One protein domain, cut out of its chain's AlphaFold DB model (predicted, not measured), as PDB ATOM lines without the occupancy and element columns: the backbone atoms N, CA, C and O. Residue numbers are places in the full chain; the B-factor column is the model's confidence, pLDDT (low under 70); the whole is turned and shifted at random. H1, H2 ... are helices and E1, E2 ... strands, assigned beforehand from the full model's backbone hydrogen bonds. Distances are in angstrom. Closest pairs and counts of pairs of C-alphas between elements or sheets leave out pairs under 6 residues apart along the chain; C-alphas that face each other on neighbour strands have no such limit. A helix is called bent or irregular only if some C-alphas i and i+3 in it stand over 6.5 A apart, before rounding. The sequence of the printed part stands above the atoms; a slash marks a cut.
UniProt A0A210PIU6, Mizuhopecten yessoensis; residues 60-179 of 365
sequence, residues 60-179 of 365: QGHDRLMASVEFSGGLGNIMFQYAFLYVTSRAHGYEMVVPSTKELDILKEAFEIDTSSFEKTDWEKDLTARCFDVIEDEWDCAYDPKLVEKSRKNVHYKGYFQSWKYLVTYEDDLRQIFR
ATOM      1  N   GLN A  60      28.467  58.526  70.838       69.69
ATOM      2  CA  GLN A  60      28.068  58.143  69.489       69.69
ATOM      3  C   GLN A  60      27.648  56.669  69.455       69.69
ATOM      4  O   GLN A  60      28.483  55.778  69.513       69.69
ATOM      5  N   GLY A  61      26.344  56.421  69.311       69.12
ATOM      6  CA  GLY A  61      25.762  55.072  69.353       69.12
ATOM      7  C   GLY A  61      24.928  54.792  70.605       69.12
ATOM      8  O   GLY A  61      24.221  53.789  70.634       69.12
ATOM      9  N   HIS A  62      24.933  55.707  71.580       74.25
ATOM     10  CA  HIS A  62      24.146  55.611  72.806       74.25
ATOM     11  C   HIS A  62      23.054  56.677  72.846       74.25
ATOM     12  O   HIS A  62      23.325  57.873  72.972       74.25
ATOM     13  N   ASP A  63      21.796  56.242  72.828       80.88
ATOM     14  CA  ASP A  63      20.636  57.136  72.954       80.88
ATOM     15  C   ASP A  63      20.318  57.497  74.418       80.88
ATOM     16  O   ASP A  63      19.446  58.324  74.697       80.88
ATOM     17  N   ARG A  64      21.004  56.863  75.380       87.06
ATOM     18  CA  ARG A  64      20.799  57.042  76.822       87.06
ATOM     19  C   ARG A  64      22.085  57.489  77.507       87.06
ATOM     20  O   ARG A  64      23.188  57.230  77.031       87.06
ATOM     21  N   LEU A  65      21.925  58.158  78.649       90.50
ATOM     22  CA  LEU A  65      23.047  58.419  79.548       90.50
ATOM     23  C   LEU A  65      23.575  57.094  80.100       90.50
ATOM     24  O   LEU A  65      22.797  56.179  80.372       90.50
ATOM     25  N   MET A  66      24.881  57.019  80.291       88.62
ATOM     26  CA  MET A  66      25.576  55.832  80.770       88.62
ATOM     27  C   MET A  66      25.870  55.920  82.264       88.62
ATOM     28  O   MET A  66      26.189  56.990  82.784       88.62
ATOM     29  N   ALA A  67      25.820  54.777  82.939       90.81
ATOM     30  CA  ALA A  67      26.292  54.620  84.305       90.81
ATOM     31  C   ALA A  67      27.357  53.531  84.375       90.81
ATOM     32  O   ALA A  67      27.261  52.507  83.696       90.81
ATOM     33  N   SER A  68      28.356  53.746  85.221       89.88
ATOM     34  CA  SER A  68      29.410  52.779  85.499       89.88
ATOM     35  C   SER A  68      29.854  52.838  86.960       89.88
ATOM     36  O   SER A  68      29.537  53.799  87.658       89.88
ATOM     37  N   VAL A  69      30.604  51.835  87.419       91.38
ATOM     38  CA  VAL A  69      31.193  51.772  88.767       91.38
ATOM     39  C   VAL A  69      32.661  51.396  88.696       91.38
ATOM     40  O   VAL A  69      33.088  50.748  87.744       91.38
ATOM     41  N   GLU A  70      33.424  51.773  89.712       89.75
ATOM     42  CA  GLU A  70      34.741  51.201  89.982       89.75
ATOM     43  C   GLU A  70      34.575  49.888  90.758       89.75
ATOM     44  O   GLU A  70      33.892  49.856  91.783       89.75
ATOM     45  N   PHE A  71      35.183  48.803  90.271       91.19
ATOM     46  CA  PHE A  71      35.227  47.548  91.019       91.19
ATOM     47  C   PHE A  71      36.463  47.482  91.905       91.19
ATOM     48  O   PHE A  71      37.578  47.752  91.460       91.19
ATOM     49  N   SER A  72      36.274  47.063  93.153       92.25
ATOM     50  CA  SER A  72      37.367  46.916  94.109       92.25
ATOM     51  C   SER A  72      37.019  45.940  95.235       92.25
ATOM     52  O   SER A  72      35.858  45.678  95.557       92.25
ATOM     53  N   GLY A  73      38.054  45.389  95.868       92.19
ATOM     54  CA  GLY A  73      37.909  44.487  97.010       92.19
ATOM     55  C   GLY A  73      37.530  43.049  96.637       92.19
ATOM     56  O   GLY A  73      37.791  42.569  95.539       92.19
ATOM     57  N   GLY A  74      36.981  42.317  97.610       93.44
ATOM     58  CA  GLY A  74      36.620  40.905  97.446       93.44
ATOM     59  C   GLY A  74      35.236  40.691  96.828       93.44
ATOM     60  O   GLY A  74      34.460  41.630  96.677       93.44
ATOM     61  N   LEU A  75      34.886  39.427  96.559       96.06
ATOM     62  CA  LEU A  75      33.627  39.030  95.904       96.06
ATOM     63  C   LEU A  75      32.380  39.738  96.472       96.06
ATOM     64  O   LEU A  75      31.580  40.257  95.706       96.06
ATOM     65  N   GLY A  76      32.228  39.812  97.799       97.25
ATOM     66  CA  GLY A  76      31.072  40.474  98.419       97.25
ATOM     67  C   GLY A  76      30.997  41.987  98.162       97.25
ATOM     68  O   GLY A  76      29.903  42.526  98.028       97.25
ATOM     69  N   ASN A  77      32.140  42.670  98.049       97.50
ATOM     70  CA  ASN A  77      32.193  44.095  97.707       97.50
ATOM     71  C   ASN A  77      31.820  44.305  96.236       97.50
ATOM     72  O   ASN A  77      30.956  45.122  95.927       97.50
ATOM     73  N   ILE A  78      32.394  43.484  95.356       96.94
ATOM     74  CA  ILE A  78      32.126  43.505  93.913       96.94
ATOM     75  C   ILE A  78      30.639  43.243  93.632       96.94
ATOM     76  O   ILE A  78      30.044  43.891  92.773       96.94
ATOM     77  N   MET A  79      30.006  42.340  94.388       98.19
ATOM     78  CA  MET A  79      28.563  42.101  94.298       98.19
ATOM     79  C   MET A  79      27.738  43.342  94.666       98.19
ATOM     80  O   MET A  79      26.774  43.634  93.964       98.19
ATOM     81  N   PHE A  80      28.109  44.102  95.706       98.44
ATOM     82  CA  PHE A  80      27.439  45.373  96.021       98.44
ATOM     83  C   PHE A  80      27.623  46.411  94.916       98.44
ATOM     84  O   PHE A  80      26.640  47.010  94.490       98.44
ATOM     85  N   GLN A  81      28.841  46.569  94.399       97.38
ATOM     86  CA  GLN A  81      29.142  47.495  93.303       97.38
ATOM     87  C   GLN A  81      28.333  47.166  92.043       97.38
ATOM     88  O   GLN A  81      27.693  48.043  91.463       97.38
ATOM     89  N   TYR A  82      28.283  45.887  91.661       96.50
ATOM     90  CA  TYR A  82      27.479  45.438  90.527       96.50
ATOM     91  C   TYR A  82      25.980  45.649  90.779       96.50
ATOM     92  O   TYR A  82      25.266  46.155  89.915       96.50
ATOM     93  N   ALA A  83      25.490  45.273  91.964       97.50
ATOM     94  CA  ALA A  83      24.080  45.398  92.315       97.50
ATOM     95  C   ALA A  83      23.628  46.864  92.337       97.50
ATOM     96  O   ALA A  83      22.577  47.187  91.788       97.50
ATOM     97  N   PHE A  84      24.443  47.756  92.903       97.62
ATOM     98  CA  PHE A  84      24.206  49.195  92.887       97.62
ATOM     99  C   PHE A  84      24.144  49.725  91.454       97.62
ATOM    100  O   PHE A  84      23.181  50.402  91.093       97.62
ATOM    101  N   LEU A  85      25.119  49.365  90.609       94.88
ATOM    102  CA  LEU A  85      25.124  49.761  89.204       94.88
ATOM    103  C   LEU A  85      23.846  49.316  88.486       94.88
ATOM    104  O   LEU A  85      23.218  50.119  87.791       94.88
ATOM    105  N   TYR A  86      23.451  48.055  88.673       95.31
ATOM    106  CA  TYR A  86      22.244  47.487  88.077       95.31
ATOM    107  C   TYR A  86      21.000  48.265  88.503       95.31
ATOM    108  O   TYR A  86      20.260  48.763  87.650       95.31
ATOM    109  N   VAL A  87      20.788  48.421  89.812       96.12
ATOM    110  CA  VAL A  87      19.601  49.088  90.358       96.12
ATOM    111  C   VAL A  87      19.531  50.537  89.898       96.12
ATOM    112  O   VAL A  87      18.508  50.965  89.364       96.12
ATOM    113  N   THR A  88      20.623  51.284  90.043       94.94
ATOM    114  CA  THR A  88      20.695  52.695  89.662       94.94
ATOM    115  C   THR A  88      20.477  52.875  88.160       94.94
ATOM    116  O   THR A  88      19.759  53.787  87.744       94.94
ATOM    117  N   SER A  89      21.014  51.971  87.332       93.31
ATOM    118  CA  SER A  89      20.783  51.997  85.885       93.31
ATOM    119  C   SER A  89      19.322  51.754  85.533       93.31
ATOM    120  O   SER A  89      18.752  52.479  84.717       93.31
ATOM    121  N   ARG A  90      18.676  50.779  86.180       93.69
ATOM    122  CA  ARG A  90      17.252  50.494  85.973       93.69
ATOM    123  C   ARG A  90      16.358  51.635  86.448       93.69
ATOM    124  O   ARG A  90      15.471  52.040  85.700       93.69
ATOM    125  N   ALA A  91      16.615  52.175  87.636       94.06
ATOM    126  CA  ALA A  91      15.809  53.231  88.242       94.06
ATOM    127  C   ALA A  91      15.830  54.528  87.418       94.06
ATOM    128  O   ALA A  91      14.798  55.180  87.256       94.06
ATOM    129  N   HIS A  92      16.988  54.885  86.852       94.00
ATOM    130  CA  HIS A  92      17.158  56.140  86.110       94.00
ATOM    131  C   HIS A  92      17.103  55.990  84.592       94.00
ATOM    132  O   HIS A  92      17.108  57.001  83.879       94.00
ATOM    133  N   GLY A  93      17.014  54.757  84.094       92.69
ATOM    134  CA  GLY A  93      17.031  54.445  82.669       92.69
ATOM    135  C   GLY A  93      18.400  54.659  82.026       92.69
ATOM    136  O   GLY A  93      18.451  55.024  80.852       92.69
ATOM    137  N   TYR A  94      19.488  54.470  82.777       91.69
ATOM    138  CA  TYR A  94      20.831  54.507  82.210       91.69
ATOM    139  C   TYR A  94      21.117  53.264  81.371       91.69
ATOM    140  O   TYR A  94      20.554  52.185  81.581       91.69
ATOM    141  N   GLU A  95      22.033  53.423  80.428       88.94
ATOM    142  CA  GLU A  95      22.752  52.305  79.849       88.94
ATOM    143  C   GLU A  95      23.891  51.885  80.781       88.94
ATOM    144  O   GLU A  95      24.645  52.720  81.282       88.94
ATOM    145  N   MET A  96      23.978  50.587  81.066       88.00
ATOM    146  CA  MET A  96      24.935  50.059  82.030       88.00
ATOM    147  C   MET A  96      26.262  49.743  81.339       88.00
ATOM    148  O   MET A  96      26.321  48.860  80.485       88.00
ATOM    149  N   VAL A  97      27.328  50.428  81.749       84.44
ATOM    150  CA  VAL A  97      28.695  50.214  81.262       84.44
ATOM    151  C   VAL A  97      29.495  49.521  82.356       84.44
ATOM    152  O   VAL A  97      29.835  50.120  83.377       84.44
ATOM    153  N   VAL A  98      29.786  48.237  82.155       84.88
ATOM    154  CA  VAL A  98      30.498  47.409  83.134       84.88
ATOM    155  C   VAL A  98      31.968  47.300  82.720       84.88
ATOM    156  O   VAL A  98      32.248  46.717  81.672       84.88
ATOM    157  N   PRO A  99      32.919  47.838  83.500       79.50
ATOM    158  CA  PRO A  99      34.324  47.754  83.136       79.50
ATOM    159  C   PRO A  99      34.856  46.326  83.109       79.50
ATOM    160  O   PRO A  99      34.562  45.504  83.976       79.50
ATOM    161  N   SER A 100      35.674  46.046  82.093       79.25
ATOM    162  CA  SER A 100      36.333  44.756  81.914       79.25
ATOM    163  C   SER A 100      37.573  44.656  82.806       79.25
ATOM    164  O   SER A 100      38.700  44.817  82.335       79.25
ATOM    165  N   THR A 101      37.361  44.371  84.090       83.56
ATOM    166  CA  THR A 101      38.422  44.263  85.103       83.56
ATOM    167  C   THR A 101      38.637  42.831  85.586       83.56
ATOM    168  O   THR A 101      37.833  41.934  85.323       83.56
ATOM    169  N   LYS A 102      39.712  42.609  86.353       87.62
ATOM    170  CA  LYS A 102      39.948  41.320  87.027       87.62
ATOM    171  C   LYS A 102      38.891  41.042  88.097       87.62
ATOM    172  O   LYS A 102      38.552  39.896  88.363       87.62
ATOM    173  N   GLU A 103      38.366  42.092  88.707       90.06
ATOM    174  CA  GLU A 103      37.305  42.042  89.701       90.06
ATOM    175  C   GLU A 103      35.986  41.578  89.065       90.06
ATOM    176  O   GLU A 103      35.287  40.736  89.632       90.06
ATOM    177  N   LEU A 104      35.675  42.026  87.842       88.50
ATOM    178  CA  LEU A 104      34.545  41.484  87.088       88.50
ATOM    179  C   LEU A 104      34.734  39.989  86.779       88.50
ATOM    180  O   LEU A 104      33.765  39.226  86.824       88.50
ATOM    181  N   ASP A 105      35.960  39.552  86.482       90.38
ATOM    182  CA  ASP A 105      36.244  38.132  86.259       90.38
ATOM    183  C   ASP A 105      35.974  37.294  87.519       90.38
ATOM    184  O   ASP A 105      35.323  36.258  87.405       90.38
ATOM    185  N   ILE A 106      36.321  37.782  88.719       92.75
ATOM    186  CA  ILE A 106      35.957  37.135  89.998       92.75
ATOM    187  C   ILE A 106      34.436  36.932  90.103       92.75
ATOM    188  O   ILE A 106      33.966  35.863  90.501       92.75
ATOM    189  N   LEU A 107      33.643  37.939  89.722       93.75
ATOM    190  CA  LEU A 107      32.181  37.837  89.738       93.75
ATOM    191  C   LEU A 107      31.673  36.793  88.728       93.75
ATOM    192  O   LEU A 107      30.790  35.995  89.044       93.75
ATOM    193  N   LYS A 108      32.255  36.763  87.524       92.94
ATOM    194  CA  LYS A 108      31.896  35.828  86.442       92.94
ATOM    195  C   LYS A 108      32.383  34.402  86.674       92.94
ATOM    196  O   LYS A 108      31.834  33.481  86.068       92.94
ATOM    197  N   GLU A 109      33.407  34.201  87.495       93.88
ATOM    198  CA  GLU A 109      33.837  32.882  87.962       93.88
ATOM    199  C   GLU A 109      32.807  32.277  88.924       93.88
ATOM    200  O   GLU A 109      32.559  31.071  88.881       93.88
ATOM    201  N   ALA A 110      32.163  33.109  89.746       95.94
ATOM    202  CA  ALA A 110      31.139  32.673  90.690       95.94
ATOM    203  C   ALA A 110      29.754  32.499  90.040       95.94
ATOM    204  O   ALA A 110      29.087  31.484  90.269       95.94
ATOM    205  N   PHE A 111      29.325  33.463  89.220       96.88
ATOM    206  CA  PHE A 111      27.938  33.596  88.761       96.88
ATOM    207  C   PHE A 111      27.793  33.602  87.233       96.88
ATOM    208  O   PHE A 111      28.714  33.953  86.492       96.88
ATOM    209  N   GLU A 112      26.601  33.251  86.747       92.06
ATOM    210  CA  GLU A 112      26.211  33.348  85.332       92.06
ATOM    211  C   GLU A 112      25.832  34.789  84.943       92.06
ATOM    212  O   GLU A 112      24.728  35.058  84.476       92.06
ATOM    213  N   ILE A 113      26.757  35.733  85.138       88.56
ATOM    214  CA  ILE A 113      26.536  37.134  84.762       88.56
ATOM    215  C   ILE A 113      26.522  37.255  83.235       88.56
ATOM    216  O   ILE A 113      27.553  37.082  82.575       88.56
ATOM    217  N   ASP A 114      25.360  37.586  82.675       78.06
ATOM    218  CA  ASP A 114      25.237  37.919  81.260       78.06
ATOM    219  C   ASP A 114      25.846  39.297  80.998       78.06
ATOM    220  O   ASP A 114      25.270  40.323  81.347       78.06
ATOM    221  N   THR A 115      27.020  39.310  80.364       70.12
ATOM    222  CA  THR A 115      27.679  40.538  79.908       70.12
ATOM    223  C   THR A 115      27.564  40.760  78.405       70.12
ATOM    224  O   THR A 115      28.326  41.547  77.847       70.12
ATOM    225  N   SER A 116      26.698  40.017  77.712       64.44
ATOM    226  CA  SER A 116      26.552  40.107  76.254       64.44
ATOM    227  C   SER A 116      25.947  41.435  75.799       64.44
ATOM    228  O   SER A 116      26.213  41.870  74.684       64.44
ATOM    229  N   SER A 117      25.191  42.088  76.683       53.69
ATOM    230  CA  SER A 117      24.578  43.398  76.462       53.69
ATOM    231  C   SER A 117      25.438  44.578  76.929       53.69
ATOM    232  O   SER A 117      25.020  45.717  76.750       53.69
ATOM    233  N   PHE A 118      26.618  44.333  77.514       62.81
ATOM    234  CA  PHE A 118      27.497  45.398  78.005       62.81
ATOM    235  C   PHE A 118      28.611  45.678  77.007       62.81
ATOM    236  O   PHE A 118      29.257  44.758  76.495       62.81
ATOM    237  N   GLU A 119      28.867  46.958  76.763       54.00
ATOM    238  CA  GLU A 119      30.012  47.365  75.967       54.00
ATOM    239  C   GLU A 119      31.323  46.943  76.637       54.00
ATOM    240  O   GLU A 119      31.639  47.328  77.762       54.00
ATOM    241  N   LYS A 120      32.106  46.135  75.918       52.62
ATOM    242  CA  LYS A 120      33.440  45.692  76.327       52.62
ATOM    243  C   LYS A 120      34.470  46.700  75.838       52.62
ATOM    244  O   LYS A 120      35.144  46.462  74.838       52.62
ATOM    245  N   THR A 121      34.567  47.841  76.496       51.09
ATOM    246  CA  THR A 121      35.587  48.842  76.171       51.09
ATOM    247  C   THR A 121      36.709  48.822  77.214       51.09
ATOM    248  O   THR A 121      36.482  48.568  78.393       51.09
ATOM    249  N   ASP A 122      37.947  49.098  76.793       54.16
ATOM    250  CA  ASP A 122      39.118  49.340  77.664       54.16
ATOM    251  C   ASP A 122      39.054  50.769  78.279       54.16
ATOM    252  O   ASP A 122      40.050  51.488  78.392       54.16
ATOM    253  N   TRP A 123      37.839  51.227  78.614       53.84
ATOM    254  CA  TRP A 123      37.489  52.630  78.873       53.84
ATOM    255  C   TRP A 123      38.100  53.201  80.165       53.84
ATOM    256  O   TRP A 123      38.272  54.418  80.280       53.84
ATOM    257  N   GLU A 124      38.486  52.336  81.106       53.91
ATOM    258  CA  GLU A 124      38.947  52.714  82.447       53.91
ATOM    259  C   GLU A 124      40.224  53.550  82.476       53.91
ATOM    260  O   GLU A 124      40.411  54.353  83.388       53.91
ATOM    261  N   LYS A 125      41.134  53.364  81.514       55.47
ATOM    262  CA  LYS A 125      42.514  53.830  81.705       55.47
ATOM    263  C   LYS A 125      42.750  55.304  81.381       55.47
ATOM    264  O   LYS A 125      43.743  55.826  81.866       55.47
ATOM    265  N   ASP A 126      41.859  55.972  80.639       51.69
ATOM    266  CA  ASP A 126      42.030  57.397  80.278       51.69
ATOM    267  C   ASP A 126      40.724  58.176  79.955       51.69
ATOM    268  O   ASP A 126      40.757  59.404  79.828       51.69
ATOM    269  N   LEU A 127      39.562  57.516  79.814       52.19
ATOM    270  CA  LEU A 127      38.365  58.117  79.184       52.19
ATOM    271  C   LEU A 127      37.232  58.472  80.154       52.19
ATOM    272  O   LEU A 127      36.454  59.391  79.887       52.19
ATOM    273  N   THR A 128      37.175  57.796  81.300       58.69
ATOM    274  CA  THR A 128      36.124  57.946  82.320       58.69
ATOM    275  C   THR A 128      36.081  59.376  82.868       58.69
ATOM    276  O   THR A 128      35.039  60.028  82.859       58.69
ATOM    277  N   ALA A 129      37.243  59.929  83.219       58.00
ATOM    278  CA  ALA A 129      37.358  61.201  83.928       58.00
ATOM    279  C   ALA A 129      36.983  62.441  83.096       58.00
ATOM    280  O   ALA A 129      36.777  63.511  83.665       58.00
ATOM    281  N   ARG A 130      36.926  62.347  81.759       64.00
ATOM    282  CA  ARG A 130      36.623  63.510  80.898       64.00
ATOM    283  C   ARG A 130      35.148  63.629  80.528       64.00
ATOM    284  O   ARG A 130      34.704  64.734  80.228       64.00
ATOM    285  N   CYS A 131      34.415  62.517  80.525       78.12
ATOM    286  CA  CYS A 131      33.069  62.437  79.950       78.12
ATOM    287  C   CYS A 131      32.005  61.917  80.915       78.12
ATOM    288  O   CYS A 131      30.823  61.947  80.574       78.12
ATOM    289  N   PHE A 132      32.418  61.478  82.103       85.94
ATOM    290  CA  PHE A 132      31.540  61.064  83.181       85.94
ATOM    291  C   PHE A 132      31.722  62.018  84.360       85.94
ATOM    292  O   PHE A 132      32.847  62.378  84.711       85.94
ATOM    293  N   ASP A 133      30.617  62.421  84.978       89.56
ATOM    294  CA  ASP A 133      30.680  62.997  86.314       89.56
ATOM    295  C   ASP A 133      31.057  61.862  87.282       89.56
ATOM    296  O   ASP A 133      30.471  60.775  87.242       89.56
ATOM    297  N   VAL A 134      32.068  62.096  88.120       89.81
ATOM    298  CA  VAL A 134      32.498  61.128  89.134       89.81
ATOM    299  C   VAL A 134      31.753  61.424  90.425       89.81
ATOM    300  O   VAL A 134      31.794  62.555  90.912       89.81
ATOM    301  N   ILE A 135      31.072  60.417  90.963       92.44
ATOM    302  CA  ILE A 135      30.361  60.509  92.238       92.44
ATOM    303  C   ILE A 135      30.956  59.469  93.182       92.44
ATOM    304  O   ILE A 135      30.968  58.281  92.869       92.44
ATOM    305  N   GLU A 136      31.462  59.920  94.322       93.06
ATOM    306  CA  GLU A 136      32.071  59.052  95.328       93.06
ATOM    307  C   GLU A 136      31.072  58.777  96.456       93.06
ATOM    308  O   GLU A 136      30.335  59.674  96.873       93.06
ATOM    309  N   ASP A 137      31.036  57.534  96.927       93.94
ATOM    310  CA  ASP A 137      30.338  57.140  98.143       93.94
ATOM    311  C   ASP A 137      31.118  57.675  99.346       93.94
ATOM    312  O   ASP A 137      32.241  57.258  99.622       93.94
ATOM    313  N   GLU A 138      30.536  58.645 100.046       92.19
ATOM    314  CA  GLU A 138      31.157  59.252 101.226       92.19
ATOM    315  C   GLU A 138      31.226  58.257 102.400       92.19
ATOM    316  O   GLU A 138      32.098  58.367 103.266       92.19
ATOM    317  N   TRP A 139      30.307  57.283 102.429       93.69
ATOM    318  CA  TRP A 139      30.166  56.305 103.500       93.69
ATOM    319  C   TRP A 139      29.875  54.929 102.913       93.69
ATOM    320  O   TRP A 139      28.727  54.487 102.868       93.69
ATOM    321  N   ASP A 140      30.937  54.217 102.552       94.31
ATOM    322  CA  ASP A 140      30.894  52.930 101.856       94.31
ATOM    323  C   ASP A 140      29.981  51.870 102.498       94.31
ATOM    324  O   ASP A 140      29.526  50.935 101.830       94.31
ATOM    325  N   CYS A 141      29.724  51.983 103.806       96.00
ATOM    326  CA  CYS A 141      28.908  51.056 104.582       96.00
ATOM    327  C   CYS A 141      27.530  51.612 104.982       96.00
ATOM    328  O   CYS A 141      26.829  50.988 105.782       96.00
ATOM    329  N   ALA A 142      27.115  52.766 104.454       96.62
ATOM    330  CA  ALA A 142      25.857  53.409 104.808       96.62
ATOM    331  C   ALA A 142      25.078  53.923 103.589       96.62
ATOM    332  O   ALA A 142      25.542  53.953 102.457       96.62
ATOM    333  N   TYR A 143      23.819  54.296 103.821       97.00
ATOM    334  CA  TYR A 143      23.015  54.953 102.796       97.00
ATOM    335  C   TYR A 143      23.344  56.448 102.707       97.00
ATOM    336  O   TYR A 143      23.217  57.181 103.698       97.00
ATOM    337  N   ASP A 144      23.647  56.897 101.495       94.44
ATOM    338  CA  ASP A 144      23.741  58.286 101.077       94.44
ATOM    339  C   ASP A 144      22.623  58.595 100.058       94.44
ATOM    340  O   ASP A 144      22.610  58.048  98.951       94.44
ATOM    341  N   PRO A 145      21.663  59.478 100.391       92.38
ATOM    342  CA  PRO A 145      20.632  59.893  99.445       92.38
ATOM    343  C   PRO A 145      21.182  60.591  98.190       92.38
ATOM    344  O   PRO A 145      20.509  60.559  97.164       92.38
ATOM    345  N   LYS A 146      22.388  61.179  98.222       91.19
ATOM    346  CA  LYS A 146      22.983  61.822  97.035       91.19
ATOM    347  C   LYS A 146      23.266  60.813  95.920       91.19
ATOM    348  O   LYS A 146      23.144  61.143  94.745       91.19
ATOM    349  N   LEU A 147      23.600  59.570  96.281       92.31
ATOM    350  CA  LEU A 147      23.944  58.513  95.326       92.31
ATOM    351  C   LEU A 147      22.754  58.031  94.486       92.31
ATOM    352  O   LEU A 147      22.954  57.435  93.431       92.31
ATOM    353  N   VAL A 148      21.519  58.293  94.926       88.94
ATOM    354  CA  VAL A 148      20.310  57.927  94.171       88.94
ATOM    355  C   VAL A 148      19.749  59.077  93.336       88.94
ATOM    356  O   VAL A 148      18.740  58.893  92.652       88.94
ATOM    357  N   GLU A 149      20.376  60.253  93.348       91.50
ATOM    358  CA  GLU A 149      19.967  61.372  92.501       91.50
ATOM    359  C   GLU A 149      20.336  61.120  91.032       91.50
ATOM    360  O   GLU A 149      21.413  60.624  90.697       91.50
ATOM    361  N   LYS A 150      19.427  61.468  90.114       91.62
ATOM    362  CA  LYS A 150      19.681  61.302  88.681       91.62
ATOM    363  C   LYS A 150      20.677  62.358  88.189       91.62
ATOM    364  O   LYS A 150      20.366  63.550  88.178       91.62
ATOM    365  N   SER A 151      21.831  61.912  87.706       90.69
ATOM    366  CA  SER A 151      22.798  62.751  87.004       90.69
ATOM    367  C   SER A 151      22.240  63.263  85.672       90.69
ATOM    368  O   SER A 151      21.420  62.625  85.007       90.69
ATOM    369  N   ARG A 152      22.711  64.448  85.268       90.00
ATOM    370  CA  ARG A 152      22.409  65.062  83.964       90.00
ATOM    371  C   ARG A 152      23.408  64.669  82.875       90.00
ATOM    372  O   ARG A 152      23.222  65.059  81.725       90.00
ATOM    373  N   LYS A 153      24.461  63.941  83.238       89.62
ATOM    374  CA  LYS A 153      25.493  63.424  82.339       89.62
ATOM    375  C   LYS A 153      25.717  61.943  82.612       89.62
ATOM    376  O   LYS A 153      25.136  61.375  83.536       89.62
ATOM    377  N   ASN A 154      26.595  61.342  81.819       89.44
ATOM    378  CA  ASN A 154      27.134  60.027  82.125       89.44
ATOM    379  C   ASN A 154      27.795  60.066  83.508       89.44
ATOM    380  O   ASN A 154      28.356  61.093  83.896       89.44
ATOM    381  N   VAL A 155      27.690  58.980  84.267       91.75
ATOM    382  CA  VAL A 155      28.101  58.946  85.675       91.75
ATOM    383  C   VAL A 155      28.960  57.731  85.985       91.75
ATOM    384  O   VAL A 155      28.650  56.612  85.577       91.75
ATOM    385  N   HIS A 156      30.067  57.961  86.679       91.50
ATOM    386  CA  HIS A 156      30.944  56.914  87.174       91.50
ATOM    387  C   HIS A 156      30.963  56.975  88.697       91.50
ATOM    388  O   HIS A 156      31.397  57.973  89.275       91.50
ATOM    389  N   TYR A 157      30.472  55.921  89.337       94.00
ATOM    390  CA  TYR A 157      30.427  55.847  90.788       94.00
ATOM    391  C   TYR A 157      31.676  55.170  91.348       94.00
ATOM    392  O   TYR A 157      32.114  54.139  90.835       94.00
ATOM    393  N   LYS A 158      32.211  55.714  92.437       93.75
ATOM    394  CA  LYS A 158      33.305  55.112  93.204       93.75
ATOM    395  C   LYS A 158      32.862  54.849  94.629       93.75
ATOM    396  O   LYS A 158      32.206  55.699  95.214       93.75
ATOM    397  N   GLY A 159      33.222  53.693  95.166       94.88
ATOM    398  CA  GLY A 159      32.827  53.270  96.508       94.88
ATOM    399  C   GLY A 159      32.324  51.834  96.536       94.88
ATOM    400  O   GLY A 159      32.417  51.104  95.543       94.88
ATOM    401  N   TYR A 160      31.802  51.419  97.686       97.12
ATOM    402  CA  TYR A 160      31.303  50.064  97.901       97.12
ATOM    403  C   TYR A 160      29.780  49.949  97.990       97.12
ATOM    404  O   TYR A 160      29.282  48.837  97.813       97.12
ATOM    405  N   PHE A 161      29.037  51.033  98.236       97.88
ATOM    406  CA  PHE A 161      27.570  51.064  98.174       97.88
ATOM    407  C   PHE A 161      26.878  50.004  99.050       97.88
ATOM    408  O   PHE A 161      25.866  49.409  98.660       97.88
ATOM    409  N   GLN A 162      27.414  49.715 100.240       97.69
ATOM    410  CA  GLN A 162      26.995  48.566 101.049       97.69
ATOM    411  C   GLN A 162      25.771  48.890 101.911       97.69
ATOM    412  O   GLN A 162      25.817  48.857 103.143       97.69
ATOM    413  N   SER A 163      24.654  49.205 101.264       97.94
ATOM    414  CA  SER A 163      23.391  49.513 101.927       97.94
ATOM    415  C   SER A 163      22.229  48.804 101.252       97.94
ATOM    416  O   SER A 163      22.026  48.911 100.040       97.94
ATOM    417  N   TRP A 164      21.402  48.122 102.049       97.69
ATOM    418  CA  TRP A 164      20.217  47.424 101.542       97.69
ATOM    419  C   TRP A 164      19.216  48.385 100.893       97.69
ATOM    420  O   TRP A 164      18.460  47.990 100.007       97.69
ATOM    421  N   LYS A 165      19.229  49.663 101.297       97.56
ATOM    422  CA  LYS A 165      18.322  50.690 100.768       97.56
ATOM    423  C   LYS A 165      18.529  50.956  99.283       97.56
ATOM    424  O   LYS A 165      17.576  51.344  98.617       97.56
ATOM    425  N   TYR A 166      19.737  50.737  98.764       97.31
ATOM    426  CA  TYR A 166      19.975  50.830  97.326       97.31
ATOM    427  C   TYR A 166      19.391  49.641  96.565       97.31
ATOM    428  O   TYR A 166      19.121  49.765  95.381       97.31
ATOM    429  N   LEU A 167      19.208  48.490  97.216       96.44
ATOM    430  CA  LEU A 167      18.948  47.211  96.552       96.44
ATOM    431  C   LEU A 167      17.476  46.784  96.598       96.44
ATOM    432  O   LEU A 167      17.018  46.063  95.712       96.44
ATOM    433  N   VAL A 168      16.740  47.249  97.613       95.19
ATOM    434  CA  VAL A 168      15.407  46.752  97.999       95.19
ATOM    435  C   VAL A 168      14.369  46.725  96.870       95.19
ATOM    436  O   VAL A 168      13.493  45.866  96.844       95.19
ATOM    437  N   THR A 169      14.468  47.634  95.900       95.38
ATOM    438  CA  THR A 169      13.494  47.732  94.801       95.38
ATOM    439  C   THR A 169      13.638  46.613  93.759       95.38
ATOM    440  O   THR A 169      12.672  46.321  93.061       95.38
ATOM    441  N   TYR A 170      14.810  45.977  93.641       96.62
ATOM    442  CA  TYR A 170      15.113  44.992  92.585       96.62
ATOM    443  C   TYR A 170      15.681  43.682  93.136       96.62
ATOM    444  O   TYR A 170      16.457  42.997  92.473       96.62
ATOM    445  N   GLU A 171      15.337  43.305  94.360       95.88
ATOM    446  CA  GLU A 171      15.955  42.137  94.988       95.88
ATOM    447  C   GLU A 171      15.727  40.829  94.235       95.88
ATOM    448  O   GLU A 171      16.624  39.988  94.181       95.88
ATOM    449  N   ASP A 172      14.542  40.654  93.649       96.31
ATOM    450  CA  ASP A 172      14.224  39.460  92.868       96.31
ATOM    451  C   ASP A 172      15.095  39.367  91.615       96.31
ATOM    452  O   ASP A 172      15.595  38.285  91.299       96.31
ATOM    453  N   ASP A 173      15.360  40.497  90.954       96.56
ATOM    454  CA  ASP A 173      16.312  40.568  89.846       96.56
ATOM    455  C   ASP A 173      17.721  40.224  90.335       96.56
ATOM    456  O   ASP A 173      18.403  39.405  89.726       96.56
ATOM    457  N   LEU A 174      18.157  40.799  91.461       97.00
ATOM    458  CA  LEU A 174      19.492  40.553  92.013       97.00
ATOM    459  C   LEU A 174      19.698  39.073  92.367       97.00
ATOM    460  O   LEU A 174      20.752  38.515  92.067       97.00
ATOM    461  N   ARG A 175      18.688  38.395  92.925       96.12
ATOM    462  CA  ARG A 175      18.741  36.943  93.182       96.12
ATOM    463  C   ARG A 175      18.790  36.116  91.893       96.12
ATOM    464  O   ARG A 175      19.333  35.013  91.899       96.12
ATOM    465  N   GLN A 176      18.239  36.616  90.786       95.38
ATOM    466  CA  GLN A 176      18.352  35.967  89.475       95.38
ATOM    467  C   GLN A 176      19.705  36.221  88.806       95.38
ATOM    468  O   GLN A 176      20.245  35.314  88.180       95.38
ATOM    469  N   ILE A 177      20.252  37.425  88.955       95.19
ATOM    470  CA  ILE A 177      21.569  37.810  88.440       95.19
ATOM    471  C   ILE A 177      22.661  36.999  89.138       95.19
ATOM    472  O   ILE A 177      23.509  36.401  88.480       95.19
ATOM    473  N   PHE A 178      22.617  36.911  90.467       97.06
ATOM    474  CA  PHE A 178      23.600  36.172  91.262       97.06
ATOM    475  C   PHE A 178      23.276  34.675  91.357       97.06
ATOM    476  O   PHE A 178      23.370  34.055  92.417       97.06
ATOM    477  N   ARG A 179      22.914  34.065  90.223       96.12
ATOM    478  CA  ARG A 179      22.826  32.609  90.088       96.12
ATOM    479  C   ARG A 179      24.215  32.030  89.891       96.12
ATOM    480  O   ARG A 179      24.932  32.408  88.966       96.12
TER     481      ARG A 179
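Overview. This is residues 60 to 179 of the 365 residues of a protein of Mizuhopecten yessoensis (UniProt A0A210PIU6). A small sheet of three parallel strands has the long helix H1 packed along one face over its edge strand E1, and H5 crosses H1 on the side away from the sheet. H2 packs across the first end of H1, and a long stretch with no named element, residues 111 to 127, runs along the outside from H2 to the short helix H3. The printed part has 120 residues, with five named helices and three named strands in the order E1 H1 H2 H3 E2 H4 E3 H5; the sheet runs E1 E3 E2, and the class is mixed, helices and strands. The whole is compact, with a radius of gyration of the C-alphas of 13.3 A and spans of 33 by 30 by 24 A.

Arrangement. E1, residues 66 to 69, is an edge strand, parallel at 9 degrees to the inner strand E3, residues 154 to 158; N 68 and O 155 are 2.9 A apart, within hydrogen-bond range. Residues 66 to 67 also pair, parallel, with residues 95 to 96. H1, residues 75 to 92, is on the sheet in two layers, a helix on one face of a sheet, at a height of 7.1 A. It lies over E1 and runs along the strands, at 14 degrees to E1 on the local plane; their closest C-alphas, of Ala 67 and Ser 89, are 6.3 A apart. H2, residues 102 to 110, touches residues 75 to 79 of H1, about perpendicular at 85 degrees, closest at the C-alphas of Leu 75 and Leu 107, 6.4 A. H3, residues 128 to 131, only grazes the sheet. E2, residues 132 to 136, is parallel to E3 at 27 degrees, with N 133 and O 154 2.8 A apart. H4, residues 145 to 148, only grazes the sheet; E2, H4 and E3 form a strand-helix-strand unit, two parallel neighbour strands with a helix between, its crossover right-handed. H5, residues 164 to 177, touches residues 83 to 88 of H1, about perpendicular at 80 degrees, closest at the C-alphas of Phe 84 and Tyr 166, 6.3 A. Every O i to N i+4 pair is within hydrogen-bond range in H1 and H2, and 5 of 10 are in H5; H3 and H4 are too short for such a pair.

Along the chain. E1 begins at C-alpha 66, (25.576, 55.832, 80.770), and is 10.6 A long. H1 is 25.7 A, H2 12.9 A, E2 12.3 A and E3 13.6 A from first to last C-alpha. H5, 16.3 A, ends at C-alpha 177, (21.569, 37.810, 88.440); it is irregular, with C-alphas 169 and 172 8.5 A apart.

Size, cuts and confidence. The two C-alphas farthest apart, of Gln 60 and Cys 141, are 35.8 A apart. The printed part has no cut, and the link from H2 to H3 is long, with 17 residues. The mean pLDDT of the printed part is 87.3; residues 60 to 61 and 116 to 130 are under 70.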